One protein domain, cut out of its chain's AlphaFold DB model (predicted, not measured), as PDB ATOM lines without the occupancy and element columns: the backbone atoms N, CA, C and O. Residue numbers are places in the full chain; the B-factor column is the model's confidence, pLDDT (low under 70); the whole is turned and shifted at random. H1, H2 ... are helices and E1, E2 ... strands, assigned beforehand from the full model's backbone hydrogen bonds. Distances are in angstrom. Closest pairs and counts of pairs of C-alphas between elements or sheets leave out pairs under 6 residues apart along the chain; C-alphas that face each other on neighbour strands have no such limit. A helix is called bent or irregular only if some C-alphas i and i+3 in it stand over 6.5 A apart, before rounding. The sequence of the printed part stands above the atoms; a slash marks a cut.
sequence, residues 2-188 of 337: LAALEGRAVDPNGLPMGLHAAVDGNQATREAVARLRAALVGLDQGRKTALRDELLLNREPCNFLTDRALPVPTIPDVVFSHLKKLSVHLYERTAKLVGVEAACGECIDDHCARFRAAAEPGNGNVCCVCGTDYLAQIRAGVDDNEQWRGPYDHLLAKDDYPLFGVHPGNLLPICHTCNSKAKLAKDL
ATOM      1  N   LEU A   2      19.951 -42.817 -55.698       75.25
ATOM      2  CA  LEU A   2      20.819 -41.745 -55.195       75.25
ATOM      3  C   LEU A   2      21.554 -41.006 -56.330       75.25
ATOM      4  O   LEU A   2      21.619 -39.785 -56.294       75.25
ATOM      5  N   ALA A   3      21.975 -41.692 -57.404       69.88
ATOM      6  CA  ALA A   3      22.538 -41.022 -58.585       69.88
ATOM      7  C   ALA A   3      21.607 -39.987 -59.251       69.88
ATOM      8  O   ALA A   3      22.096 -39.074 -59.911       69.88
ATOM      9  N   ALA A   4      20.283 -40.098 -59.085       69.94
ATOM     10  CA  ALA A   4      19.351 -39.114 -59.639       69.94
ATOM     11  C   ALA A   4      19.467 -37.754 -58.934       69.94
ATOM     12  O   ALA A   4      19.285 -36.724 -59.576       69.94
ATOM     13  N   LEU A   5      19.824 -37.742 -57.641       69.88
ATOM     14  CA  LEU A   5      20.089 -36.502 -56.902       69.88
ATOM     15  C   LEU A   5      21.307 -35.753 -57.448       69.88
ATOM     16  O   LEU A   5      21.399 -34.542 -57.305       69.88
ATOM     17  N   GLU A   6      22.213 -36.468 -58.113       70.94
ATOM     18  CA  GLU A   6      23.386 -35.908 -58.788       70.94
ATOM     19  C   GLU A   6      23.145 -35.686 -60.293       70.94
ATOM     20  O   GLU A   6      24.085 -35.551 -61.074       70.94
ATOM     21  N   GLY A   7      21.881 -35.677 -60.732       69.69
ATOM     22  CA  GLY A   7      21.508 -35.379 -62.116       69.69
ATOM     23  C   GLY A   7      21.767 -36.510 -63.115       69.69
ATOM     24  O   GLY A   7      21.691 -36.284 -64.325       69.69
ATOM     25  N   ARG A   8      22.054 -37.736 -62.656       72.75
ATOM     26  CA  ARG A   8      22.240 -38.883 -63.552       72.75
ATOM     27  C   ARG A   8      20.898 -39.478 -63.970       72.75
ATOM     28  O   ARG A   8      20.025 -39.722 -63.137       72.75
ATOM     29  N   ALA A   9      20.765 -39.781 -65.259       74.19
ATOM     30  CA  ALA A   9      19.600 -40.488 -65.773       74.19
ATOM     31  C   ALA A   9      19.483 -41.886 -65.140       74.19
ATOM     32  O   ALA A   9      20.478 -42.592 -64.947       74.19
ATOM     33  N   VAL A  10      18.249 -42.276 -64.838       73.44
ATOM     34  CA  VAL A  10      17.878 -43.599 -64.331       73.44
ATOM     35  C   VAL A  10      16.892 -44.199 -65.324       73.44
ATOM     36  O   VAL A  10      16.052 -43.459 -65.830       73.44
ATOM     37  N   ASP A  11      16.988 -45.498 -65.615       76.69
ATOM     38  CA  ASP A  11      16.026 -46.186 -66.484       76.69
ATOM     39  C   ASP A  11      14.645 -46.223 -65.802       76.69
ATOM     40  O   ASP A  11      14.456 -46.981 -64.846       76.69
ATOM     41  N   PRO A  12      13.666 -45.424 -66.261       70.19
ATOM     42  CA  PRO A  12      12.389 -45.296 -65.576       70.19
ATOM     43  C   PRO A  12      11.470 -46.503 -65.809       70.19
ATOM     44  O   PRO A  12      10.518 -46.685 -65.055       70.19
ATOM     45  N   ASN A  13      11.738 -47.322 -66.832       73.19
ATOM     46  CA  ASN A  13      10.899 -48.461 -67.201       73.19
ATOM     47  C   ASN A  13      11.456 -49.768 -66.626       73.19
ATOM     48  O   ASN A  13      10.704 -50.578 -66.082       73.19
ATOM     49  N   GLY A  14      12.775 -49.959 -66.705       75.19
ATOM     50  CA  GLY A  14      13.451 -51.131 -66.154       75.19
ATOM     51  C   GLY A  14      13.532 -51.118 -64.629       75.19
ATOM     52  O   GLY A  14      13.379 -52.172 -64.006       75.19
ATOM     53  N   LEU A  15      13.692 -49.939 -64.008       80.62
ATOM     54  CA  LEU A  15      13.853 -49.831 -62.556       80.62
ATOM     55  C   LEU A  15      12.639 -50.380 -61.781       80.62
ATOM     56  O   LEU A  15      12.849 -51.244 -60.928       80.62
ATOM     57  N   PRO A  16      11.378 -49.967 -62.046       84.06
ATOM     58  CA  PRO A  16      10.236 -50.498 -61.305       84.06
ATOM     59  C   PRO A  16      10.100 -52.015 -61.462       84.06
ATOM     60  O   PRO A  16       9.932 -52.723 -60.471       84.06
ATOM     61  N   MET A  17      10.227 -52.531 -62.689       85.81
ATOM     62  CA  MET A  17      10.118 -53.966 -62.962       85.81
ATOM     63  C   MET A  17      11.212 -54.777 -62.263       85.81
ATOM     64  O   MET A  17      10.915 -55.799 -61.643       85.81
ATOM     65  N   GLY A  18      12.463 -54.321 -62.333       87.31
ATOM     66  CA  GLY A  18      13.594 -54.987 -61.695       87.31
ATOM     67  C   GLY A  18      13.481 -54.990 -60.171       87.31
ATOM     68  O   GLY A  18      13.684 -56.029 -59.543       87.31
ATOM     69  N   LEU A  19      13.075 -53.863 -59.573       87.38
ATOM     70  CA  LEU A  19      12.829 -53.775 -58.131       87.38
ATOM     71  C   LEU A  19      11.707 -54.719 -57.694       87.38
ATOM     72  O   LEU A  19      11.872 -55.432 -56.705       87.38
ATOM     73  N   HIS A  20      10.599 -54.770 -58.440       88.62
ATOM     74  CA  HIS A  20       9.508 -55.705 -58.167       88.62
ATOM     75  C   HIS A  20       9.987 -57.155 -58.216       88.62
ATOM     76  O   HIS A  20       9.798 -57.880 -57.245       88.62
ATOM     77  N   ALA A  21      10.681 -57.556 -59.284       90.94
ATOM     78  CA  ALA A  21      11.211 -58.909 -59.415       90.94
ATOM     79  C   ALA A  21      12.180 -59.274 -58.275       90.94
ATOM     80  O   ALA A  21      12.115 -60.377 -57.733       90.94
ATOM     81  N   ALA A  22      13.055 -58.350 -57.870       90.69
ATOM     82  CA  ALA A  22      14.011 -58.585 -56.791       90.69
ATOM     83  C   ALA A  22      13.335 -58.696 -55.413       90.69
ATOM     84  O   ALA A  22      13.687 -59.569 -54.615       90.69
ATOM     85  N   VAL A  23      12.345 -57.840 -55.140       86.69
ATOM     86  CA  VAL A  23      11.530 -57.887 -53.916       86.69
ATOM     87  C   VAL A  23      10.700 -59.166 -53.872       86.69
ATOM     88  O   VAL A  23      10.701 -59.858 -52.853       86.69
ATOM     89  N   ASP A  24      10.045 -59.518 -54.978       90.44
ATOM     90  CA  ASP A  24       9.241 -60.731 -55.097       90.44
ATOM     91  C   ASP A  24      10.104 -61.987 -55.034       90.44
ATOM     92  O   ASP A  24       9.640 -63.011 -54.552       90.44
ATOM     93  N   GLY A  25      11.372 -61.933 -55.435       93.62
ATOM     94  CA  GLY A  25      12.320 -63.032 -55.265       93.62
ATOM     95  C   GLY A  25      12.763 -63.267 -53.815       93.62
ATOM     96  O   GLY A  25      13.300 -64.332 -53.511       93.62
ATOM     97  N   ASN A  26      12.534 -62.321 -52.895       95.81
ATOM     98  CA  ASN A  26      13.045 -62.386 -51.524       95.81
ATOM     99  C   ASN A  26      11.936 -62.609 -50.482       95.81
ATOM    100  O   ASN A  26      11.168 -61.704 -50.156       95.81
ATOM    101  N   GLN A  27      11.891 -63.805 -49.884       96.31
ATOM    102  CA  GLN A  27      10.862 -64.161 -48.900       96.31
ATOM    103  C   GLN A  27      10.787 -63.186 -47.713       96.31
ATOM    104  O   GLN A  27       9.693 -62.741 -47.374       96.31
ATOM    105  N   ALA A  28      11.918 -62.824 -47.104       96.38
ATOM    106  CA  ALA A  28      11.930 -61.957 -45.925       96.38
ATOM    107  C   ALA A  28      11.389 -60.550 -46.239       96.38
ATOM    108  O   ALA A  28      10.627 -59.982 -45.451       96.38
ATOM    109  N   THR A  29      11.736 -60.000 -47.407       94.94
ATOM    110  CA  THR A  29      11.196 -58.723 -47.882       94.94
ATOM    111  C   THR A  29       9.704 -58.830 -48.179       94.94
ATOM    112  O   THR A  29       8.943 -57.988 -47.698       94.94
ATOM    113  N   ARG A  30       9.246 -59.888 -48.866       95.19
ATOM    114  CA  ARG A  30       7.807 -60.127 -49.091       95.19
ATOM    115  C   ARG A  30       7.025 -60.198 -47.782       95.19
ATOM    116  O   ARG A  30       5.965 -59.591 -47.671       95.19
ATOM    117  N   GLU A  31       7.543 -60.893 -46.775       96.12
ATOM    118  CA  GLU A  31       6.906 -60.979 -45.460       96.12
ATOM    119  C   GLU A  31       6.842 -59.619 -44.752       96.12
ATOM    120  O   GLU A  31       5.832 -59.292 -44.124       96.12
ATOM    121  N   ALA A  32       7.894 -58.798 -44.851       95.25
ATOM    122  CA  ALA A  32       7.893 -57.443 -44.300       95.25
ATOM    123  C   ALA A  32       6.835 -56.557 -44.977       95.25
ATOM    124  O   ALA A  32       6.076 -55.873 -44.285       95.25
ATOM    125  N   VAL A  33       6.728 -56.630 -46.308       94.44
ATOM    126  CA  VAL A  33       5.697 -55.933 -47.092       94.44
ATOM    127  C   VAL A  33       4.299 -56.448 -46.745       94.44
ATOM    128  O   VAL A  33       3.387 -55.650 -46.533       94.44
ATOM    129  N   ALA A  34       4.116 -57.765 -46.615       95.31
ATOM    130  CA  ALA A  34       2.835 -58.375 -46.263       95.31
ATOM    131  C   ALA A  34       2.339 -57.925 -44.880       95.31
ATOM    132  O   ALA A  34       1.154 -57.634 -44.722       95.31
ATOM    133  N   ARG A  35       3.239 -57.789 -43.896       96.19
ATOM    134  CA  ARG A  35       2.905 -57.248 -42.568       96.19
ATOM    135  C   ARG A  35       2.415 -55.799 -42.640       96.19
ATOM    136  O   ARG A  35       1.397 -55.480 -42.030       96.19
ATOM    137  N   LEU A  36       3.088 -54.939 -43.411       95.94
ATOM    138  CA  LEU A  36       2.617 -53.567 -43.638       95.94
ATOM    139  C   LEU A  36       1.259 -53.557 -44.356       95.94
ATOM    140  O   LEU A  36       0.348 -52.842 -43.946       95.94
ATOM    141  N   ARG A  37       1.094 -54.386 -45.392       95.31
ATOM    142  CA  ARG A  37      -0.166 -54.519 -46.134       95.31
ATOM    143  C   ARG A  37      -1.318 -54.940 -45.222       95.31
ATOM    144  O   ARG A  37      -2.398 -54.371 -45.335       95.31
ATOM    145  N   ALA A  38      -1.105 -55.893 -44.317       95.94
ATOM    146  CA  ALA A  38      -2.121 -56.317 -43.358       95.94
ATOM    147  C   ALA A  38      -2.563 -55.159 -42.444       95.94
ATOM    148  O   ALA A  38      -3.763 -54.941 -42.269       95.94
ATOM    149  N   ALA A  39      -1.614 -54.361 -41.944       95.56
ATOM    150  CA  ALA A  39      -1.915 -53.171 -41.146       95.56
ATOM    151  C   ALA A  39      -2.711 -52.121 -41.939       95.56
ATOM    152  O   ALA A  39      -3.679 -51.561 -41.430       95.56
ATOM    153  N   LEU A  40      -2.354 -51.899 -43.210       95.00
ATOM    154  CA  LEU A  40      -3.085 -50.998 -44.105       95.00
ATOM    155  C   LEU A  40      -4.512 -51.486 -44.379       95.00
ATOM    156  O   LEU A  40      -5.442 -50.683 -44.387       95.00
ATOM    157  N   VAL A  41      -4.717 -52.792 -44.583       95.00
ATOM    158  CA  VAL A  41      -6.051 -53.385 -44.790       95.00
ATOM    159  C   VAL A  41      -6.940 -53.209 -43.558       95.00
ATOM    160  O   VAL A  41      -8.139 -52.988 -43.728       95.00
ATOM    161  N   GLY A  42      -6.364 -53.233 -42.355       93.00
ATOM    162  CA  GLY A  42      -7.081 -53.017 -41.096       93.00
ATOM    163  C   GLY A  42      -7.571 -51.583 -40.856       93.00
ATOM    164  O   GLY A  42      -8.358 -51.363 -39.940       93.00
ATOM    165  N   LEU A  43      -7.141 -50.604 -41.661       95.44
ATOM    166  CA  LEU A  43      -7.636 -49.229 -41.565       95.44
ATOM    167  C   LEU A  43      -9.064 -49.086 -42.116       95.44
ATOM    168  O   LEU A  43      -9.454 -49.760 -43.076       95.44
ATOM    169  N   ASP A  44      -9.825 -48.139 -41.569       95.69
ATOM    170  CA  ASP A  44     -11.095 -47.710 -42.153       95.69
ATOM    171  C   ASP A  44     -10.886 -46.979 -43.492       95.69
ATOM    172  O   ASP A  44      -9.786 -46.527 -43.831       95.69
ATOM    173  N   GLN A  45     -11.958 -46.867 -44.277       95.12
ATOM    174  CA  GLN A  45     -11.894 -46.295 -45.621       95.12
ATOM    175  C   GLN A  45     -11.465 -44.819 -45.622       95.12
ATOM    176  O   GLN A  45     -10.768 -44.393 -46.546       95.12
ATOM    177  N   GLY A  46     -11.829 -44.054 -44.587       94.38
ATOM    178  CA  GLY A  46     -11.447 -42.651 -44.441       94.38
ATOM    179  C   GLY A  46      -9.941 -42.509 -44.248       94.38
ATOM    180  O   GLY A  46      -9.282 -41.820 -45.024       94.38
ATOM    181  N   ARG A  47      -9.369 -43.250 -43.289       93.25
ATOM    182  CA  ARG A  47      -7.916 -43.273 -43.043       93.25
ATOM    183  C   ARG A  47      -7.116 -43.799 -44.232       93.25
ATOM    184  O   ARG A  47      -6.054 -43.256 -44.524       93.25
ATOM    185  N   LYS A  48      -7.615 -44.820 -44.941       93.25
ATOM    186  CA  LYS A  48      -6.988 -45.314 -46.183       93.25
ATOM    187  C   LYS A  48      -6.926 -44.231 -47.253       93.25
ATOM    188  O   LYS A  48      -5.890 -44.071 -47.890       93.25
ATOM    189  N   THR A  49      -8.029 -43.509 -47.440       93.44
ATOM    190  CA  THR A  49      -8.127 -42.431 -48.432       93.44
ATOM    191  C   THR A  49      -7.178 -41.296 -48.071       93.44
ATOM    192  O   THR A  49      -6.339 -40.947 -48.888       93.44
ATOM    193  N   ALA A  50      -7.206 -40.828 -46.820       91.81
ATOM    194  CA  ALA A  50      -6.317 -39.770 -46.347       91.81
ATOM    195  C   ALA A  50      -4.828 -40.128 -46.507       91.81
ATOM    196  O   ALA A  50      -4.055 -39.327 -47.021       91.81
ATOM    197  N   LEU A  51      -4.428 -41.349 -46.124       91.38
ATOM    198  CA  LEU A  51      -3.045 -41.797 -46.290       91.38
ATOM    199  C   LEU A  51      -2.656 -41.882 -47.770       91.38
ATOM    200  O   LEU A  51      -1.565 -41.465 -48.139       91.38
ATOM    201  N   ARG A  52      -3.531 -42.422 -48.624       91.00
ATOM    202  CA  ARG A  52      -3.275 -42.500 -50.066       91.00
ATOM    203  C   ARG A  52      -3.110 -41.108 -50.669       91.00
ATOM    204  O   ARG A  52      -2.172 -40.906 -51.429       91.00
ATOM    205  N   ASP A  53      -4.000 -40.185 -50.337       91.88
ATOM    206  CA  ASP A  53      -3.987 -38.835 -50.888       91.88
ATOM    207  C   ASP A  53      -2.718 -38.084 -50.448       91.88
ATOM    208  O   ASP A  53      -2.088 -37.440 -51.279       91.88
ATOM    209  N   GLU A  54      -2.264 -38.265 -49.201       88.94
ATOM    210  CA  GLU A  54      -0.979 -37.727 -48.726       88.94
ATOM    211  C   GLU A  54       0.220 -38.341 -49.469       88.94
ATOM    212  O   GLU A  54       1.118 -37.623 -49.906       88.94
ATOM    213  N   LEU A  55       0.236 -39.664 -49.669       87.06
ATOM    214  CA  LEU A  55       1.315 -40.343 -50.397       87.06
ATOM    215  C   LEU A  55       1.380 -39.929 -51.875       87.06
ATOM    216  O   LEU A  55       2.471 -39.841 -52.436       87.06
ATOM    217  N   LEU A  56       0.234 -39.643 -52.501       88.31
ATOM    218  CA  LEU A  56       0.160 -39.174 -53.888       88.31
ATOM    219  C   LEU A  56       0.771 -37.782 -54.087       88.31
ATOM    220  O   LEU A  56       1.137 -37.448 -55.212       88.31
ATOM    221  N   LEU A  57       0.935 -36.991 -53.020       87.56
ATOM    222  CA  LEU A  57       1.657 -35.719 -53.097       87.56
ATOM    223  C   LEU A  57       3.156 -35.909 -53.362       87.56
ATOM    224  O   LEU A  57       3.803 -34.950 -53.773       87.56
ATOM    225  N   ASN A  58       3.695 -37.114 -53.120       81.69
ATOM    226  CA  ASN A  58       5.074 -37.514 -53.418       81.69
ATOM    227  C   ASN A  58       6.115 -36.447 -53.031       81.69
ATOM    228  O   ASN A  58       6.939 -36.016 -53.837       81.69
ATOM    229  N   ARG A  59       6.011 -35.950 -51.795       88.56
ATOM    230  CA  ARG A  59       6.810 -34.818 -51.325       88.56
ATOM    231  C   ARG A  59       8.253 -35.235 -51.072       88.56
ATOM    232  O   ARG A  59       8.505 -36.200 -50.352       88.56
ATOM    233  N   GLU A  60       9.183 -34.432 -51.575       90.69
ATOM    234  CA  GLU A  60      10.602 -34.563 -51.260       90.69
ATOM    235  C   GLU A  60      10.847 -34.286 -49.765       90.69
ATOM    236  O   GLU A  60      10.481 -33.209 -49.278       90.69
ATOM    237  N   PRO A  61      11.493 -35.202 -49.015       91.75
ATOM    238  CA  PRO A  61      11.689 -35.056 -47.571       91.75
ATOM    239  C   PRO A  61      12.485 -33.802 -47.203       91.75
ATOM    240  O   PRO A  61      12.294 -33.210 -46.143       91.75
ATOM    241  N   CYS A  62      13.360 -33.362 -48.100       91.38
ATOM    242  CA  CYS A  62      14.144 -32.158 -47.901       91.38
ATOM    243  C   CYS A  62      13.319 -30.871 -47.886       91.38
ATOM    244  O   CYS A  62      13.728 -29.919 -47.227       91.38
ATOM    245  N   ASN A  63      12.140 -30.846 -48.510       93.50
ATOM    246  CA  ASN A  63      11.287 -29.658 -48.495       93.50
ATOM    247  C   ASN A  63      10.751 -29.364 -47.086       93.50
ATOM    248  O   ASN A  63      10.558 -28.204 -46.734       93.50
ATOM    249  N   PHE A  64      10.572 -30.386 -46.238       95.38
ATOM    250  CA  PHE A  64      10.145 -30.179 -44.848       95.38
ATOM    251  C   PHE A  64      11.202 -29.452 -44.007       95.38
ATOM    252  O   PHE A  64      10.843 -28.794 -43.029       95.38
ATOM    253  N   LEU A  65      12.488 -29.576 -44.368       96.00
ATOM    254  CA  LEU A  65      13.593 -28.886 -43.691       96.00
ATOM    255  C   LEU A  65      13.543 -27.378 -43.961       96.00
ATOM    256  O   LEU A  65      13.929 -26.581 -43.109       96.00
ATOM    257  N   THR A  66      13.064 -26.993 -45.144       94.94
ATOM    258  CA  THR A  66      13.137 -25.619 -45.646       94.94
ATOM    259  C   THR A  66      11.826 -24.854 -45.540       94.94
ATOM    260  O   THR A  66      11.845 -23.631 -45.638       94.94
ATOM    261  N   ASP A  67      10.708 -25.556 -45.352       94.19
ATOM    262  CA  ASP A  67       9.365 -24.989 -45.279       94.19
ATOM    263  C   ASP A  67       8.622 -25.492 -44.030       94.19
ATOM    264  O   ASP A  67       8.262 -26.668 -43.908       94.19
ATOM    265  N   ARG A  68       8.363 -24.573 -43.090       91.69
ATOM    266  CA  ARG A  68       7.617 -24.866 -41.855       91.69
ATOM    267  C   ARG A  68       6.126 -25.082 -42.099       91.69
ATOM    268  O   ARG A  68       5.480 -25.742 -41.289       91.69
ATOM    269  N   ALA A  69       5.580 -24.490 -43.162       91.69
ATOM    270  CA  ALA A  69       4.163 -24.568 -43.484       91.69
ATOM    271  C   ALA A  69       3.804 -25.907 -44.136       91.69
ATOM    272  O   ALA A  69       2.637 -26.297 -44.114       91.69
ATOM    273  N   LEU A  70       4.792 -26.629 -44.675       92.19
ATOM    274  CA  LEU A  70       4.573 -27.927 -45.293       92.19
ATOM    275  C   LEU A  70       4.212 -28.979 -44.220       92.19
ATOM    276  O   LEU A  70       5.051 -29.315 -43.367       92.19
ATOM    277  N   PRO A  71       2.977 -29.527 -44.232       90.25
ATOM    278  CA  PRO A  71       2.555 -30.470 -43.206       90.25
ATOM    279  C   PRO A  71       3.309 -31.787 -43.367       90.25
ATOM    280  O   PRO A  71       3.382 -32.334 -44.464       90.25
ATOM    281  N   VAL A  72       3.878 -32.306 -42.282       90.88
ATOM    282  CA  VAL A  72       4.531 -33.619 -42.312       90.88
ATOM    283  C   VAL A  72       3.450 -34.706 -42.333       90.88
ATOM    284  O   VAL A  72       2.509 -34.607 -41.543       90.88
ATOM    285  N   PRO A  73       3.569 -35.736 -43.194       90.88
ATOM    286  CA  PRO A  73       2.610 -36.831 -43.252       90.88
ATOM    287  C   PRO A  73       2.376 -37.492 -41.888       90.88
ATOM    288  O   PRO A  73       3.306 -38.024 -41.277       90.88
ATOM    289  N   THR A  74       1.121 -37.526 -41.441       89.25
ATOM    290  CA  THR A  74       0.727 -38.266 -40.236       89.25
ATOM    291  C   THR A  74       0.404 -39.709 -40.600       89.25
ATOM    292  O   THR A  74      -0.541 -39.984 -41.340       89.25
ATOM    293  N   ILE A  75       1.166 -40.650 -40.046       92.00
ATOM    294  CA  ILE A  75       0.956 -42.085 -40.257       92.00
ATOM    295  C   ILE A  75       0.207 -42.664 -39.049       92.00
ATOM    296  O   ILE A  75       0.673 -42.482 -37.928       92.00
ATOM    297  N   PRO A  76      -0.916 -43.386 -39.234       93.69
ATOM    298  CA  PRO A  76      -1.608 -44.039 -38.122       93.69
ATOM    299  C   PRO A  76      -0.686 -44.995 -37.354       93.69
ATOM    300  O   PRO A  76       0.020 -45.779 -37.987       93.69
ATOM    301  N   ASP A  77      -0.751 -45.013 -36.020       92.38
ATOM    302  CA  ASP A  77       0.160 -45.791 -35.154       92.38
ATOM    303  C   ASP A  77       0.288 -47.270 -35.551       92.38
ATOM    304  O   ASP A  77       1.387 -47.832 -35.597       92.38
ATOM    305  N   VAL A  78      -0.842 -47.895 -35.909       90.75
ATOM    306  CA  VAL A  78      -0.882 -49.292 -36.370       90.75
ATOM    307  C   VAL A  78      -0.053 -49.499 -37.640       90.75
ATOM    308  O   VAL A  78       0.602 -50.523 -37.786       90.75
ATOM    309  N   VAL A  79      -0.020 -48.519 -38.545       95.25
ATOM    310  CA  VAL A  79       0.799 -48.549 -39.763       95.25
ATOM    311  C   VAL A  79       2.239 -48.161 -39.448       95.25
ATOM    312  O   VAL A  79       3.159 -48.795 -39.963       95.25
ATOM    313  N   PHE A  80       2.446 -47.171 -38.577       95.12
ATOM    314  CA  PHE A  80       3.755 -46.608 -38.251       95.12
ATOM    315  C   PHE A  80       4.755 -47.679 -37.801       95.12
ATOM    316  O   PHE A  80       5.853 -47.772 -38.349       95.12
ATOM    317  N   SER A  81       4.365 -48.549 -36.863       93.81
ATOM    318  CA  SER A  81       5.243 -49.612 -36.346       93.81
ATOM    319  C   SER A  81       5.695 -50.591 -37.439       93.81
ATOM    320  O   SER A  81       6.866 -50.980 -37.505       93.81
ATOM    321  N   HIS A  82       4.786 -50.969 -38.342       95.75
ATOM    322  CA  HIS A  82       5.110 -51.852 -39.462       95.75
ATOM    323  C   HIS A  82       5.926 -51.144 -40.544       95.75
ATOM    324  O   HIS A  82       6.849 -51.749 -41.089       95.75
ATOM    325  N   LEU A  83       5.636 -49.870 -40.813       95.50
ATOM    326  CA  LEU A  83       6.381 -49.051 -41.762       95.50
ATOM    327  C   LEU A  83       7.820 -48.834 -41.288       95.50
ATOM    328  O   LEU A  83       8.740 -49.004 -42.079       95.50
ATOM    329  N   LYS A  84       8.034 -48.569 -39.994       95.19
ATOM    330  CA  LYS A  84       9.372 -48.477 -39.389       95.19
ATOM    331  C   LYS A  84      10.172 -49.757 -39.598       95.19
ATOM    332  O   LYS A  84      11.288 -49.711 -40.109       95.19
ATOM    333  N   LYS A  85       9.585 -50.915 -39.276       95.25
ATOM    334  CA  LYS A  85      10.234 -52.223 -39.487       95.25
ATOM    335  C   LYS A  85      10.546 -52.481 -40.962       95.25
ATOM    336  O   LYS A  85      11.631 -52.968 -41.268       95.25
ATOM    337  N   LEU A  86       9.618 -52.155 -41.864       95.19
ATOM    338  CA  LEU A  86       9.841 -52.299 -43.299       95.19
ATOM    339  C   LEU A  86      10.972 -51.382 -43.772       95.19
ATOM    340  O   LEU A  86      11.870 -51.857 -44.449       95.19
ATOM    341  N   SER A  87      10.965 -50.111 -43.382       94.38
ATOM    342  CA  SER A  87      11.970 -49.116 -43.771       94.38
ATOM    343  C   SER A  87      13.388 -49.546 -43.376       94.38
ATOM    344  O   SER A  87      14.294 -49.576 -44.209       94.38
ATOM    345  N   VAL A  88      13.555 -50.020 -42.136       93.75
ATOM    346  CA  VAL A  88      14.817 -50.603 -41.652       93.75
ATOM    347  C   VAL A  88      15.222 -51.826 -42.481       93.75
ATOM    348  O   VAL A  88      16.365 -51.915 -42.928       93.75
ATOM    349  N   HIS A  89      14.294 -52.756 -42.729       95.19
ATOM    350  CA  HIS A  89      14.563 -53.964 -43.521       95.19
ATOM    351  C   HIS A  89      14.932 -53.644 -44.974       95.19
ATOM    352  O   HIS A  89      15.816 -54.279 -45.559       95.19
ATOM    353  N   LEU A  90      14.272 -52.651 -45.568       93.31
ATOM    354  CA  LEU A  90      14.554 -52.201 -46.922       93.31
ATOM    355  C   LEU A  90      15.978 -51.650 -47.019       93.31
ATOM    356  O   LEU A  90      16.742 -52.108 -47.863       93.31
ATOM    357  N   TYR A  91      16.359 -50.754 -46.107       92.00
ATOM    358  CA  TYR A  91      17.684 -50.138 -46.093       92.00
ATOM    359  C   TYR A  91      18.813 -51.132 -45.762       92.00
ATOM    360  O   TYR A  91      19.834 -51.179 -46.443       92.00
ATOM    361  N   GLU A  92      18.653 -51.954 -44.722       91.88
ATOM    362  CA  GLU A  92      19.757 -52.774 -44.197       91.88
ATOM    363  C   GLU A  92      19.947 -54.101 -44.939       91.88
ATOM    364  O   GLU A  92      21.047 -54.672 -44.906       91.88
ATOM    365  N   ARG A  93      18.881 -54.603 -45.579       93.44
ATOM    366  CA  ARG A  93      18.841 -55.927 -46.214       93.44
ATOM    367  C   ARG A  93      18.464 -55.851 -47.688       93.44
ATOM    368  O   ARG A  93      19.229 -56.313 -48.525       93.44
ATOM    369  N   THR A  94      17.304 -55.277 -48.008       93.62
ATOM    370  CA  THR A  94      16.742 -55.349 -49.373       93.62
ATOM    371  C   THR A  94      17.585 -54.574 -50.382       93.62
ATOM    372  O   THR A  94      17.804 -55.060 -51.484       93.62
ATOM    373  N   ALA A  95      18.124 -53.416 -49.994       90.94
ATOM    374  CA  ALA A  95      18.988 -52.598 -50.844       90.94
ATOM    375  C   ALA A  95      20.293 -53.299 -51.274       90.94
ATOM    376  O   ALA A  95      20.921 -52.851 -52.222       90.94
ATOM    377  N   LYS A  96      20.681 -54.388 -50.595       91.06
ATOM    378  CA  LYS A  96      21.897 -55.178 -50.863       91.06
ATOM    379  C   LYS A  96      21.622 -56.455 -51.660       91.06
ATOM    380  O   LYS A  96      22.472 -57.336 -51.751       91.06
ATOM    381  N   LEU A  97      20.389 -56.644 -52.127       93.50
ATOM    382  CA  LEU A  97      20.076 -57.780 -52.982       93.50
ATOM    383  C   LEU A  97      20.676 -57.526 -54.362       93.50
ATOM    384  O   LEU A  97      20.419 -56.480 -54.948       93.50
ATOM    385  N   VAL A  98      21.365 -58.522 -54.920       92.12
ATOM    386  CA  VAL A  98      21.960 -58.447 -56.268       92.12
ATOM    387  C   VAL A  98      20.935 -58.003 -57.318       92.12
ATOM    388  O   VAL A  98      21.236 -57.189 -58.180       92.12
ATOM    389  N   GLY A  99      19.689 -58.483 -57.223       92.25
ATOM    390  CA  GLY A  99      18.613 -58.059 -58.125       92.25
ATOM    391  C   GLY A  99      18.213 -56.586 -57.968       92.25
ATOM    392  O   GLY A  99      17.837 -55.955 -58.950       92.25
ATOM    393  N   VAL A 100      18.315 -56.026 -56.757       91.00
ATOM    394  CA  VAL A 100      18.059 -54.600 -56.501       91.00
ATOM    395  C   VAL A 100      19.209 -53.747 -57.024       91.00
ATOM    396  O   VAL A 100      18.953 -52.746 -57.683       91.00
ATOM    397  N   GLU A 101      20.457 -54.151 -56.790       89.56
ATOM    398  CA  GLU A 101      21.636 -53.466 -57.337       89.56
ATOM    399  C   GLU A 101      21.612 -53.472 -58.869       89.56
ATOM    400  O   GLU A 101      21.779 -52.427 -59.494       89.56
ATOM    401  N   ALA A 102      21.284 -54.617 -59.478       89.25
ATOM    402  CA  ALA A 102      21.119 -54.743 -60.923       89.25
ATOM    403  C   ALA A 102      19.992 -53.847 -61.464       89.25
ATOM    404  O   ALA A 102      20.177 -53.187 -62.483       89.25
ATOM    405  N   ALA A 103      18.844 -53.782 -60.778       88.62
ATOM    406  CA  ALA A 103      17.734 -52.912 -61.171       88.62
ATOM    407  C   ALA A 103      18.079 -51.419 -61.044       88.62
ATOM    408  O   ALA A 103      17.668 -50.611 -61.873       88.62
ATOM    409  N   CYS A 104      18.834 -51.050 -60.006       85.19
ATOM    410  CA  CYS A 104      19.306 -49.685 -59.784       85.19
ATOM    411  C   CYS A 104      20.459 -49.287 -60.717       85.19
ATOM    412  O   CYS A 104      20.658 -48.092 -60.943       85.19
ATOM    413  N   GLY A 105      21.214 -50.263 -61.227       86.06
ATOM    414  CA  GLY A 105      22.447 -50.056 -61.986       86.06
ATOM    415  C   GLY A 105      23.624 -49.551 -61.142       86.06
ATOM    416  O   GLY A 105      24.595 -49.058 -61.712       86.06
ATOM    417  N   GLU A 106      23.511 -49.609 -59.813       85.81
ATOM    418  CA  GLU A 106      24.529 -49.205 -58.835       85.81
ATOM    419  C   GLU A 106      24.193 -49.761 -57.439       85.81
ATOM    420  O   GLU A 106      23.016 -49.962 -57.110       85.81
ATOM    421  N   CYS A 107      25.214 -49.932 -56.598       88.25
ATOM    422  CA  CYS A 107      25.071 -50.151 -55.160       88.25
ATOM    423  C   CYS A 107      25.390 -48.876 -54.347       88.25
ATOM    424  O   CYS A 107      25.778 -47.828 -54.871       88.25
ATOM    425  N   ILE A 108      25.213 -48.940 -53.023       89.06
ATOM    426  CA  ILE A 108      25.500 -47.801 -52.127       89.06
ATOM    427  C   ILE A 108      26.995 -47.447 -52.068       89.06
ATOM    428  O   ILE A 108      27.349 -46.294 -51.795       89.06
ATOM    429  N   ASP A 109      27.863 -48.429 -52.305       90.25
ATOM    430  CA  ASP A 109      29.311 -48.247 -52.290       90.25
ATOM    431  C   ASP A 109      29.768 -47.532 -53.573       90.25
ATOM    432  O   ASP A 109      30.539 -46.577 -53.476       90.25
ATOM    433  N   ASP A 110      29.169 -47.849 -54.731       90.12
ATOM    434  CA  ASP A 110      29.358 -47.100 -55.987       90.12
ATOM    435  C   ASP A 110      28.972 -45.624 -55.823       90.12
ATOM    436  O   ASP A 110      29.719 -44.718 -56.208       90.12
ATOM    437  N   HIS A 111      27.817 -45.362 -55.198       90.56
ATOM    438  CA  HIS A 111      27.410 -43.991 -54.897       90.56
ATOM    439  C   HIS A 111      28.401 -43.304 -53.955       90.56
ATOM    440  O   HIS A 111      28.746 -42.146 -54.174       90.56
ATOM    441  N   CYS A 112      28.891 -43.994 -52.923       91.94
ATOM    442  CA  CYS A 112      29.846 -43.394 -51.996       91.94
ATOM    443  C   CYS A 112      31.170 -43.046 -52.686       91.94
ATOM    444  O   CYS A 112      31.707 -41.966 -52.431       91.94
ATOM    445  N   ALA A 113      31.668 -43.922 -53.563       91.38
ATOM    446  CA  ALA A 113      32.873 -43.696 -54.357       91.38
ATOM    447  C   ALA A 113      32.741 -42.461 -55.259       91.38
ATOM    448  O   ALA A 113      33.635 -41.616 -55.301       91.38
ATOM    449  N   ARG A 114      31.587 -42.306 -55.909       90.69
ATOM    450  CA  ARG A 114      31.282 -41.136 -56.734       90.69
ATOM    451  C   ARG A 114      31.120 -39.864 -55.902       90.69
ATOM    452  O   ARG A 114      31.752 -38.860 -56.213       90.69
ATOM    453  N   PHE A 115      30.372 -39.915 -54.802       91.62
ATOM    454  CA  PHE A 115      30.187 -38.769 -53.908       91.62
ATOM    455  C   PHE A 115      31.517 -38.254 -53.343       91.62
ATOM    456  O   PHE A 115      31.698 -37.051 -53.189       91.62
ATOM    457  N   ARG A 116      32.481 -39.135 -53.042       92.12
ATOM    458  CA  ARG A 116      33.806 -38.725 -52.536       92.12
ATOM    459  C   ARG A 116      34.798 -38.318 -53.630       92.12
ATOM    460  O   ARG A 116      35.927 -37.957 -53.288       92.12
ATOM    461  N   ALA A 117      34.433 -38.405 -54.910       91.19
ATOM    462  CA  ALA A 117      35.302 -37.983 -56.001       91.19
ATOM    463  C   ALA A 117      35.599 -36.479 -55.897       91.19
ATOM    464  O   ALA A 117      34.778 -35.702 -55.415       91.19
ATOM    465  N   ALA A 118      36.795 -36.070 -56.325       88.12
ATOM    466  CA  ALA A 118      37.217 -34.670 -56.261       88.12
ATOM    467  C   ALA A 118      36.619 -33.801 -57.379       88.12
ATOM    468  O   ALA A 118      36.556 -32.584 -57.238       88.12
ATOM    469  N   ALA A 119      36.242 -34.416 -58.502       86.69
ATOM    470  CA  ALA A 119      35.622 -33.726 -59.623       86.69
ATOM    471  C   ALA A 119      34.110 -33.618 -59.411       86.69
ATOM    472  O   ALA A 119      33.491 -34.558 -58.913       86.69
ATOM    473  N   GLU A 120      33.530 -32.507 -59.859       81.19
ATOM    474  CA  GLU A 120      32.079 -32.311 -59.905       81.19
ATOM    475  C   GLU A 120      31.389 -33.473 -60.652       81.19
ATOM    476  O   GLU A 120      31.907 -33.925 -61.682       81.19
ATOM    477  N   PRO A 121      30.236 -33.972 -60.166       81.62
ATOM    478  CA  PRO A 121      29.428 -33.457 -59.048       81.62
ATOM    479  C   PRO A 121      29.862 -33.950 -57.646       81.62
ATOM    480  O   PRO A 121      29.108 -33.831 -56.683       81.62
ATOM    481  N   GLY A 122      31.043 -34.560 -57.518       88.56
ATOM    482  CA  GLY A 122      31.554 -35.099 -56.259       88.56
ATOM    483  C   GLY A 122      31.900 -34.024 -55.220       88.56
ATOM    484  O   GLY A 122      32.280 -32.900 -55.531       88.56
ATOM    485  N   ASN A 123      31.802 -34.396 -53.947       91.62
ATOM    486  CA  ASN A 123      32.092 -33.543 -52.795       91.62
ATOM    487  C   ASN A 123      33.571 -33.588 -52.353       91.62
ATOM    488  O   ASN A 123      34.023 -32.714 -51.614       91.62
ATOM    489  N   GLY A 124      34.327 -34.616 -52.737       94.38
ATOM    490  CA  GLY A 124      35.596 -34.973 -52.100       94.38
ATOM    491  C   GLY A 124      35.413 -35.785 -50.808       94.38
ATOM    492  O   GLY A 124      34.299 -36.011 -50.328       94.38
ATOM    493  N   ASN A 125      36.521 -36.234 -50.209       95.69
ATOM    494  CA  ASN A 125      36.487 -37.143 -49.054       95.69
ATOM    495  C   ASN A 125      36.326 -36.431 -47.694       95.69
ATOM    496  O   ASN A 125      36.403 -37.073 -46.650       95.69
ATOM    497  N   VAL A 126      36.112 -35.113 -47.670       97.50
ATOM    498  CA  VAL A 126      35.866 -34.339 -46.441       97.50
ATOM    499  C   VAL A 126      34.365 -34.146 -46.238       97.50
ATOM    500  O   VAL A 126      33.664 -33.714 -47.150       97.50
ATOM    501  N   CYS A 127      33.872 -34.416 -45.027       97.56
ATOM    502  CA  CYS A 127      32.453 -34.309 -44.682       97.56
ATOM    503  C   CYS A 127      31.857 -32.945 -45.062       97.56
ATOM    504  O   CYS A 127      32.323 -31.901 -44.596       97.56
ATOM    505  N   CYS A 128      30.787 -32.960 -45.863       95.25
ATOM    506  CA  CYS A 128      30.124 -31.752 -46.350       95.25
ATOM    507  C   CYS A 128      29.420 -30.944 -45.255       95.25
ATOM    508  O   CYS A 128      29.281 -29.732 -45.398       95.25
ATOM    509  N   VAL A 129      29.043 -31.594 -44.150       97.00
ATOM    510  CA  VAL A 129      28.324 -30.965 -43.035       97.00
ATOM    511  C   VAL A 129      29.250 -30.190 -42.104       97.00
ATOM    512  O   VAL A 129      28.875 -29.114 -41.651       97.00
ATOM    513  N   CYS A 130      30.429 -30.727 -41.776       97.88
ATOM    514  CA  CYS A 130      31.314 -30.102 -40.789       97.88
ATOM    515  C   CYS A 130      32.634 -29.588 -41.350       97.88
ATOM    516  O   CYS A 130      33.218 -28.695 -40.751       97.88
ATOM    517  N   GLY A 131      33.164 -30.156 -42.436       97.69
ATOM    518  CA  GLY A 131      34.507 -29.824 -42.918       97.69
ATOM    519  C   GLY A 131      35.656 -30.214 -41.970       97.69
ATOM    520  O   GLY A 131      36.790 -29.813 -42.214       97.69
ATOM    521  N   THR A 132      35.391 -30.955 -40.888       98.19
ATOM    522  CA  THR A 132      36.370 -31.271 -39.824       98.19
ATOM    523  C   THR A 132      36.828 -32.726 -39.791       98.19
ATOM    524  O   THR A 132      37.750 -33.038 -39.056       98.19
ATOM    525  N   ASP A 133      36.233 -33.610 -40.594       98.06
ATOM    526  CA  ASP A 133      36.587 -35.034 -40.651       98.06
ATOM    527  C   ASP A 133      36.476 -35.572 -42.078       98.06
ATOM    528  O   ASP A 133      35.713 -35.050 -42.901       98.06
ATOM    529  N   TYR A 134      37.189 -36.667 -42.342       97.69
ATOM    530  CA  TYR A 134      36.971 -37.473 -43.538       97.69
ATOM    531  C   TYR A 134      35.621 -38.206 -43.476       97.69
ATOM    532  O   TYR A 134      35.120 -38.519 -42.394       97.69
ATOM    533  N   LEU A 135      35.045 -38.525 -44.636       96.38
ATOM    534  CA  LEU A 135      33.908 -39.447 -44.728       96.38
ATOM    535  C   LEU A 135      34.329 -40.847 -44.259       96.38
ATOM    536  O   LEU A 135      33.666 -41.439 -43.409       96.38
ATOM    537  N   ALA A 136      35.459 -41.335 -44.776       95.00
ATOM    538  CA  ALA A 136      36.146 -42.541 -44.325       95.00
ATOM    539  C   ALA A 136      37.630 -42.513 -44.724       95.00
ATOM    540  O   ALA A 136      38.042 -41.752 -45.603       95.00
ATOM    541  N   GLN A 137      38.436 -43.366 -44.092       94.69
ATOM    542  CA  GLN A 137      39.795 -43.642 -44.553       94.69
ATOM    543  C   GLN A 137      39.756 -44.435 -45.867       94.69
ATOM    544  O   GLN A 137      38.970 -45.370 -46.007       94.69
ATOM    545  N   ILE A 138      40.637 -44.078 -46.801       92.12
ATOM    546  CA  ILE A 138      40.807 -44.768 -48.083       92.12
ATOM    547  C   ILE A 138      42.012 -45.700 -47.995       92.12
ATOM    548  O   ILE A 138      43.067 -45.317 -47.484       92.12
ATOM    549  N   ARG A 139      41.847 -46.931 -48.477       94.75
ATOM    550  CA  ARG A 139      42.875 -47.973 -48.444       94.75
ATOM    551  C   ARG A 139      43.545 -48.072 -49.809       94.75
ATOM    552  O   ARG A 139      42.865 -48.179 -50.824       94.75
ATOM    553  N   ALA A 140      44.873 -48.034 -49.848       95.00
ATOM    554  CA  ALA A 140      45.606 -48.217 -51.097       95.00
ATOM    555  C   ALA A 140      45.416 -49.648 -51.635       95.00
ATOM    556  O   ALA A 140      45.408 -50.597 -50.855       95.00
ATOM    557  N   GLY A 141      45.280 -49.793 -52.957       94.62
ATOM    558  CA  GLY A 141      45.143 -51.097 -53.620       94.62
ATOM    559  C   GLY A 141      43.795 -51.801 -53.411       94.62
ATOM    560  O   GLY A 141      43.730 -53.010 -53.592       94.62
ATOM    561  N   VAL A 142      42.752 -51.069 -53.009       95.25
ATOM    562  CA  VAL A 142      41.382 -51.584 -52.852       95.25
ATOM    563  C   VAL A 142      40.471 -50.896 -53.865       95.25
ATOM    564  O   VAL A 142      40.524 -49.667 -53.994       95.25
ATOM    565  N   ASP A 143      39.637 -51.680 -54.543       89.25
ATOM    566  CA  ASP A 143      38.676 -51.183 -55.527       89.25
ATOM    567  C   ASP A 143      37.646 -50.249 -54.885       89.25
ATOM    568  O   ASP A 143      37.304 -50.366 -53.706       89.25
ATOM    569  N   ASP A 144      37.146 -49.288 -55.660       85.88
ATOM    570  CA  ASP A 144      36.327 -48.189 -55.145       85.88
ATOM    571  C   ASP A 144      35.053 -48.650 -54.422       85.88
ATOM    572  O   ASP A 144      34.700 -48.074 -53.385       85.88
ATOM    573  N   ASN A 145      34.415 -49.703 -54.936       82.75
ATOM    574  CA  ASN A 145      33.211 -50.329 -54.383       82.75
ATOM    575  C   ASN A 145      33.496 -51.232 -53.166       82.75
ATOM    576  O   ASN A 145      32.567 -51.628 -52.469       82.75
ATOM    577  N   GLU A 146      34.763 -51.521 -52.871       87.31
ATOM    578  CA  GLU A 146      35.197 -52.256 -51.678       87.31
ATOM    579  C   GLU A 146      35.826 -51.340 -50.621       87.31
ATOM    580  O   GLU A 146      36.192 -51.779 -49.525       87.31
ATOM    581  N   GLN A 147      35.989 -50.049 -50.913       93.94
ATOM    582  CA  GLN A 147      36.540 -49.101 -49.954       93.94
ATOM    583  C   GLN A 147      35.654 -48.954 -48.719       93.94
ATOM    584  O   GLN A 147      34.434 -49.115 -48.750       93.94
ATOM    585  N   TRP A 148      36.271 -48.558 -47.606       94.44
ATOM    586  CA  TRP A 148      35.482 -48.109 -46.469       94.44
ATOM    587  C   TRP A 148      34.688 -46.859 -46.837       94.44
ATOM    588  O   TRP A 148      35.127 -46.013 -47.622       94.44
ATOM    589  N   ARG A 149      33.515 -46.740 -46.225       92.88
ATOM    590  CA  ARG A 149      32.616 -45.612 -46.423       92.88
ATOM    591  C   ARG A 149      32.115 -45.057 -45.107       92.88
ATOM    592  O   ARG A 149      31.974 -45.782 -44.120       92.88
ATOM    593  N   GLY A 150      31.815 -43.763 -45.126       91.31
ATOM    594  CA  GLY A 150      31.113 -43.115 -44.032       91.31
ATOM    595  C   GLY A 150      29.685 -43.652 -43.881       91.31
ATOM    596  O   GLY A 150      29.148 -44.316 -44.784       91.31
ATOM    597  N   PRO A 151      29.043 -43.388 -42.735       93.75
ATOM    598  CA  PRO A 151      27.613 -43.605 -42.602       93.75
ATOM    599  C   PRO A 151      26.828 -42.704 -43.565       93.75
ATOM    600  O   PRO A 151      27.241 -41.591 -43.892       93.75
ATOM    601  N   TYR A 152      25.655 -43.186 -43.971       94.44
ATOM    602  CA  TYR A 152      24.636 -42.345 -44.588       94.44
ATOM    603  C   TYR A 152      23.689 -41.891 -43.489       94.44
ATOM    604  O   TYR A 152      23.027 -42.702 -42.831       94.44
ATOM    605  N   ASP A 153      23.662 -40.586 -43.273       95.00
ATOM    606  CA  ASP A 153      22.731 -39.969 -42.358       95.00
ATOM    607  C   ASP A 153      21.319 -40.030 -42.908       95.00
ATOM    608  O   ASP A 153      21.107 -39.782 -44.091       95.00
ATOM    609  N   HIS A 154      20.368 -40.315 -42.026       94.50
ATOM    610  CA  HIS A 154      18.961 -40.085 -42.310       94.50
ATOM    611  C   HIS A 154      18.630 -38.689 -41.783       94.50
ATOM    612  O   HIS A 154      18.488 -38.517 -40.563       94.50
ATOM    613  N   LEU A 155      18.540 -37.708 -42.687       95.06
ATOM    614  CA  LEU A 155      18.300 -36.302 -42.339       95.06
ATOM    615  C   LEU A 155      17.061 -36.205 -41.440       95.06
ATOM    616  O   LEU A 155      17.139 -35.772 -40.285       95.06
ATOM    617  N   LEU A 156      15.955 -36.756 -41.935       95.00
ATOM    618  CA  LEU A 156      14.779 -37.146 -41.175       95.00
ATOM    619  C   LEU A 156      15.017 -38.546 -40.608       95.00
ATOM    620  O   LEU A 156      15.079 -39.526 -41.356       95.00
ATOM    621  N   ALA A 157      15.170 -38.640 -39.287       91.88
ATOM    622  CA  ALA A 157      15.486 -39.895 -38.617       91.88
ATOM    623  C   ALA A 157      14.458 -40.981 -38.974       91.88
ATOM    624  O   ALA A 157      13.256 -40.785 -38.806       91.88
ATOM    625  N   LYS A 158      14.927 -42.152 -39.434       87.88
ATOM    626  CA  LYS A 158      14.055 -43.277 -39.838       87.88
ATOM    627  C   LYS A 158      13.117 -43.758 -38.726       87.88
ATOM    628  O   LYS A 158      12.104 -44.394 -39.000       87.88
ATOM    629  N   ASP A 159      13.484 -43.472 -37.483       89.56
ATOM    630  CA  ASP A 159      12.745 -43.861 -36.294       89.56
ATOM    631  C   ASP A 159      11.492 -43.019 -36.056       89.56
ATOM    632  O   ASP A 159      10.531 -43.566 -35.516       89.56
ATOM    633  N   ASP A 160      11.504 -41.766 -36.521       92.25
ATOM    634  CA  ASP A 160      10.416 -40.788 -36.399       92.25
ATOM    635  C   ASP A 160       9.690 -40.585 -37.738       92.25
ATOM    636  O   ASP A 160       8.482 -40.370 -37.786       92.25
ATOM    637  N   TYR A 161      10.420 -40.728 -38.847       94.31
ATOM    638  CA  TYR A 161       9.939 -40.492 -40.206       94.31
ATOM    639  C   TYR A 161      10.157 -41.723 -41.103       94.31
ATOM    640  O   TYR A 161      10.827 -41.640 -42.139       94.31
ATOM    641  N   PRO A 162       9.593 -42.896 -40.751       94.12
ATOM    642  CA  PRO A 162       9.899 -44.155 -41.426       94.12
ATOM    643  C   PRO A 162       9.469 -44.182 -42.896       94.12
ATOM    644  O   PRO A 162      10.053 -44.934 -43.679       94.12
ATOM    645  N   LEU A 163       8.511 -43.329 -43.283       92.94
ATOM    646  CA  LEU A 163       8.091 -43.128 -44.671       92.94
ATOM    647  C   LEU A 163       9.258 -42.716 -45.581       92.94
ATOM    648  O   LEU A 163       9.324 -43.147 -46.727       92.94
ATOM    649  N   PHE A 164      10.203 -41.934 -45.056       93.88
ATOM    650  CA  PHE A 164      11.350 -41.424 -45.806       93.88
ATOM    651  C   PHE A 164      12.640 -42.194 -45.523       93.88
ATOM    652  O   PHE A 164      13.704 -41.807 -46.000       93.88
ATOM    653  N   GLY A 165      12.588 -43.288 -44.757       92.44
ATOM    654  CA  GLY A 165      13.804 -43.961 -44.287       92.44
ATOM    655  C   GLY A 165      14.655 -44.606 -45.390       92.44
ATOM    656  O   GLY A 165      15.826 -44.869 -45.163       92.44
ATOM    657  N   VAL A 166      14.114 -44.806 -46.594       90.88
ATOM    658  CA  VAL A 166      14.879 -45.245 -47.784       90.88
ATOM    659  C   VAL A 166      14.827 -44.225 -48.924       90.88
ATOM    660  O   VAL A 166      15.287 -44.506 -50.029       90.88
ATOM    661  N   HIS A 167      14.243 -43.049 -48.682       90.56
ATOM    662  CA  HIS A 167      14.116 -42.022 -49.703       90.56
ATOM    663  C   HIS A 167      15.503 -41.431 -50.001       90.56
ATOM    664  O   HIS A 167      16.159 -40.976 -49.064       90.56
ATOM    665  N   PRO A 168      15.957 -41.370 -51.266       87.56
ATOM    666  CA  PRO A 168      17.283 -40.853 -51.603       87.56
ATOM    667  C   PRO A 168      17.522 -39.455 -51.043       87.56
ATOM    668  O   PRO A 168      18.528 -39.223 -50.385       87.56
ATOM    669  N   GLY A 169      16.559 -38.542 -51.223       90.19
ATOM    670  CA  GLY A 169      16.635 -37.174 -50.694       90.19
ATOM    671  C   GLY A 169      16.739 -37.083 -49.164       90.19
ATOM    672  O   GLY A 169      16.962 -35.999 -48.636       90.19
ATOM    673  N   ASN A 170      16.590 -38.196 -48.440       94.38
ATOM    674  CA  ASN A 170      16.762 -38.279 -46.994       94.38
ATOM    675  C   ASN A 170      18.132 -38.843 -46.566       94.38
ATOM    676  O   ASN A 170      18.421 -38.857 -45.373       94.38
ATOM    677  N   LEU A 171      18.954 -39.330 -47.503       93.62
ATOM    678  CA  LEU A 171      20.178 -40.088 -47.230       93.62
ATOM    679  C   LEU A 171      21.431 -39.320 -47.660       93.62
ATOM    680  O   LEU A 171      21.728 -39.258 -48.847       93.62
ATOM    681  N   LEU A 172      22.210 -38.800 -46.708       94.12
ATOM    682  CA  LEU A 172      23.421 -38.015 -46.988       94.12
ATOM    683  C   LEU A 172      24.693 -38.723 -46.485       94.12
ATOM    684  O   LEU A 172      24.782 -38.997 -45.285       94.12
ATOM    685  N   PRO A 173      25.718 -38.964 -47.326       95.12
ATOM    686  CA  PRO A 173      27.023 -39.414 -46.843       95.12
ATOM    687  C   PRO A 173      27.675 -38.354 -45.944       95.12
ATOM    688  O   PRO A 173      27.946 -37.235 -46.384       95.12
ATOM    689  N   ILE A 174      27.964 -38.699 -44.688       97.06
ATOM    690  CA  ILE A 174      28.651 -37.807 -43.736       97.06
ATOM    691  C   ILE A 174      29.708 -38.567 -42.929       97.06
ATOM    692  O   ILE A 174      29.766 -39.794 -42.953       97.06
ATOM    693  N   CYS A 175      30.565 -37.852 -42.193       97.88
ATOM    694  CA  CYS A 175      31.528 -38.506 -41.307       97.88
ATOM    695  C   CYS A 175      30.847 -39.193 -40.113       97.88
ATOM    696  O   CYS A 175      29.784 -38.776 -39.637       97.88
ATOM    697  N   HIS A 176      31.529 -40.200 -39.563       97.06
ATOM    698  CA  HIS A 176      31.087 -40.918 -38.367       97.06
ATOM    699  C   HIS A 176      30.816 -39.984 -37.177       97.06
ATOM    700  O   HIS A 176      29.812 -40.140 -36.488       97.06
ATOM    701  N   THR A 177      31.651 -38.966 -36.951       97.75
ATOM    702  CA  THR A 177      31.458 -38.021 -35.841       97.75
ATOM    703  C   THR A 177      30.161 -37.221 -35.982       97.75
ATOM    704  O   THR A 177      29.405 -37.103 -35.018       97.75
ATOM    705  N   CYS A 178      29.854 -36.699 -37.177       98.19
ATOM    706  CA  CYS A 178      28.604 -35.969 -37.398       98.19
ATOM    707  C   CYS A 178      27.386 -36.870 -37.183       98.19
ATOM    708  O   CYS A 178      26.464 -36.462 -36.481       98.19
ATOM    709  N   ASN A 179      27.400 -38.087 -37.729       96.88
ATOM    710  CA  ASN A 179      26.277 -39.014 -37.621       96.88
ATOM    711  C   ASN A 179      26.105 -39.559 -36.193       96.88
ATOM    712  O   ASN A 179      25.053 -39.413 -35.574       96.88
ATOM    713  N   SER A 180      27.155 -40.177 -35.657       94.38
ATOM    714  CA  SER A 180      27.079 -41.064 -34.494       94.38
ATOM    715  C   SER A 180      27.527 -40.416 -33.181       94.38
ATOM    716  O   SER A 180      27.508 -41.080 -32.146       94.38
ATOM    717  N   LYS A 181      27.958 -39.147 -33.195       96.56
ATOM    718  CA  LYS A 181      28.325 -38.392 -31.981       96.56
ATOM    719  C   LYS A 181      27.600 -37.056 -31.871       96.56
ATOM    720  O   LYS A 181      27.130 -36.723 -30.790       96.56
ATOM    721  N   ALA A 182      27.493 -36.304 -32.968       97.12
ATOM    722  CA  ALA A 182      26.886 -34.976 -32.945       97.12
ATOM    723  C   ALA A 182      25.361 -35.015 -33.152       97.12
ATOM    724  O   ALA A 182      24.620 -34.617 -32.247       97.12
ATOM    725  N   LYS A 183      24.884 -35.509 -34.306       95.56
ATOM    726  CA  LYS A 183      23.453 -35.554 -34.637       95.56
ATOM    727  C   LYS A 183      22.706 -36.554 -33.767       95.56
ATOM    728  O   LYS A 183      21.735 -36.168 -33.123       95.56
ATOM    729  N   LEU A 184      23.164 -37.810 -33.723       90.75
ATOM    730  CA  LEU A 184      22.467 -38.897 -33.025       90.75
ATOM    731  C   LEU A 184      20.981 -38.941 -33.447       90.75
ATOM    732  O   LEU A 184      20.673 -38.944 -34.636       90.75
ATOM    733  N   ALA A 185      20.066 -38.937 -32.477       88.94
ATOM    734  CA  ALA A 185      18.622 -38.912 -32.683       88.94
ATOM    735  C   ALA A 185      18.025 -37.489 -32.690       88.94
ATOM    736  O   ALA A 185      16.817 -37.338 -32.547       88.94
ATOM    737  N   LYS A 186      18.838 -36.426 -32.807       95.12
ATOM    738  CA  LYS A 186      18.303 -35.059 -32.886       95.12
ATOM    739  C   LYS A 186      17.485 -34.901 -34.168       95.12
ATOM    740  O   LYS A 186      17.979 -35.158 -35.270       95.12
ATOM    741  N   ASP A 187      16.255 -34.434 -34.002       95.62
ATOM    742  CA  ASP A 187      15.309 -34.218 -35.089       95.62
ATOM    743  C   ASP A 187      15.588 -32.880 -35.788       95.62
ATOM    744  O   ASP A 187      15.631 -31.831 -35.150       95.62
ATOM    745  N   LEU A 188      15.795 -32.893 -37.104       96.44
ATOM    746  CA  LEU A 188      16.013 -31.668 -37.875       96.44
ATOM    747  C   LEU A 188      14.730 -30.841 -38.058       96.44
ATOM    748  O   LEU A 188      14.837 -29.637 -38.265       96.44
TER     749      LEU A 188
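This is residues 2 to 188 of the 337 residues of an uncharacterized protein of Burkholderiales bacterium RIFCSPHIGHO2_12_FULL_69_20 (UniProt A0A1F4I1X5). What would one see first? Much of this domain is loop: a tiny hairpin of two strands, E1 and E2, lies near the middle with the looped residues 155 to 170, and helices are spread round it, H8 near E2 and H9 near E1. H3 and H6 lie side by side toward one end of the longest axis, with H4 beyond them, H2 and H7 make a second side-by-side pair, and the unnamed stretch 116 to 151 makes the opposite end. What are the counts and the size? The printed part has 187 residues, with nine named helices and two named strands in the order H1 to H8, E1, E2, H9; E1 and E2 make one antiparallel sheet. It is mostly helix by its named elements, though under half of its residues are in them, and it is compact, with a radius of gyration of the C-alphas of 17.7 A and spans of 56 by 39 by 28 A.

Where do the first helices lie? H1, residues 2 to 5, begins with C-alpha 2 at (20.819, -41.745, -55.195). H2 is residues 14 to 24, 15.2 A long; H3 is residues 27 to 41, 20.5 A; H4 is residues 45 to 56, 16.3 A; H5 is residues 63 to 66. Which helices come next? H6, the longest, is residues 77 to 92, 22.7 A from C-alpha 77 at (0.160, -45.791, -35.154); it is neither bent nor irregular, but only just, with C-alphas 78 and 81 6.1 A apart. H7 is residues 98 to 104 and H8 residues 108 to 115, 10.3 A. What follows them? Strand E1 is residues 152 to 154 and E2 residues 171 to 173. H9, residues 176 to 183, ends with C-alpha 183 at (23.453, -35.554, -34.637) and is only just irregular, with C-alphas 180 and 183 6.6 A apart.

How do the helices meet? H1 is close to H8 but not clearly touching, the closest C-alphas being those of Ala 3 and His 111, 6.8 A apart. H2 and H7 touch at a shallow tilt of 27 degrees, opposite ways, closest at the C-alphas of Gly 18 and Ala 103, 4.7 A. H3 and H6 touch at a shallow tilt of 20 degrees, opposite ways, closest at the C-alphas of Leu 36 and His 82, 5.2 A. Which meetings are slighter? H2 and H3 only just touch, only at the corner, with 3 pairs of C-alphas within 8 A; the closest are those of Val 23 and Thr 29, 6.1 A, and H3 does so with residues 29 to 30 alone. H4 is close to H3 but not clearly touching, with C-alphas 40 and 48 7.2 A apart; H5 touches no helix. How are the strands placed? E1 and E2 form a hairpin, antiparallel at 144 degrees, with N 153 and O 172 within hydrogen-bond range at 2.8 A. The closest C-alphas of H8 and E2 are those of Cys 112 and Pro 173, 7.1 A; those of E1 and H9 are Asp 153 and Asn 179, 6.0 A. What of the helix backbones? Every O i to N i+4 pair is within hydrogen-bond range in H2, H3, H4, H7 and H8, with 11 of 12 in H6 and 2 of 4 in H9; H1 and H5 are too short for such a pair.

How far does it reach? The two C-alphas farthest apart, those of Gly 46 and Gly 141, are 57.9 A apart. Are there cuts or long links? The printed part has no cut; the links H8 to E1, of 36 residues, and E1 to E2, of 16, are long. Where is confidence low? The mean pLDDT of the printed part is 91.1, and residues 3 to 5 and residue 7 are under 70.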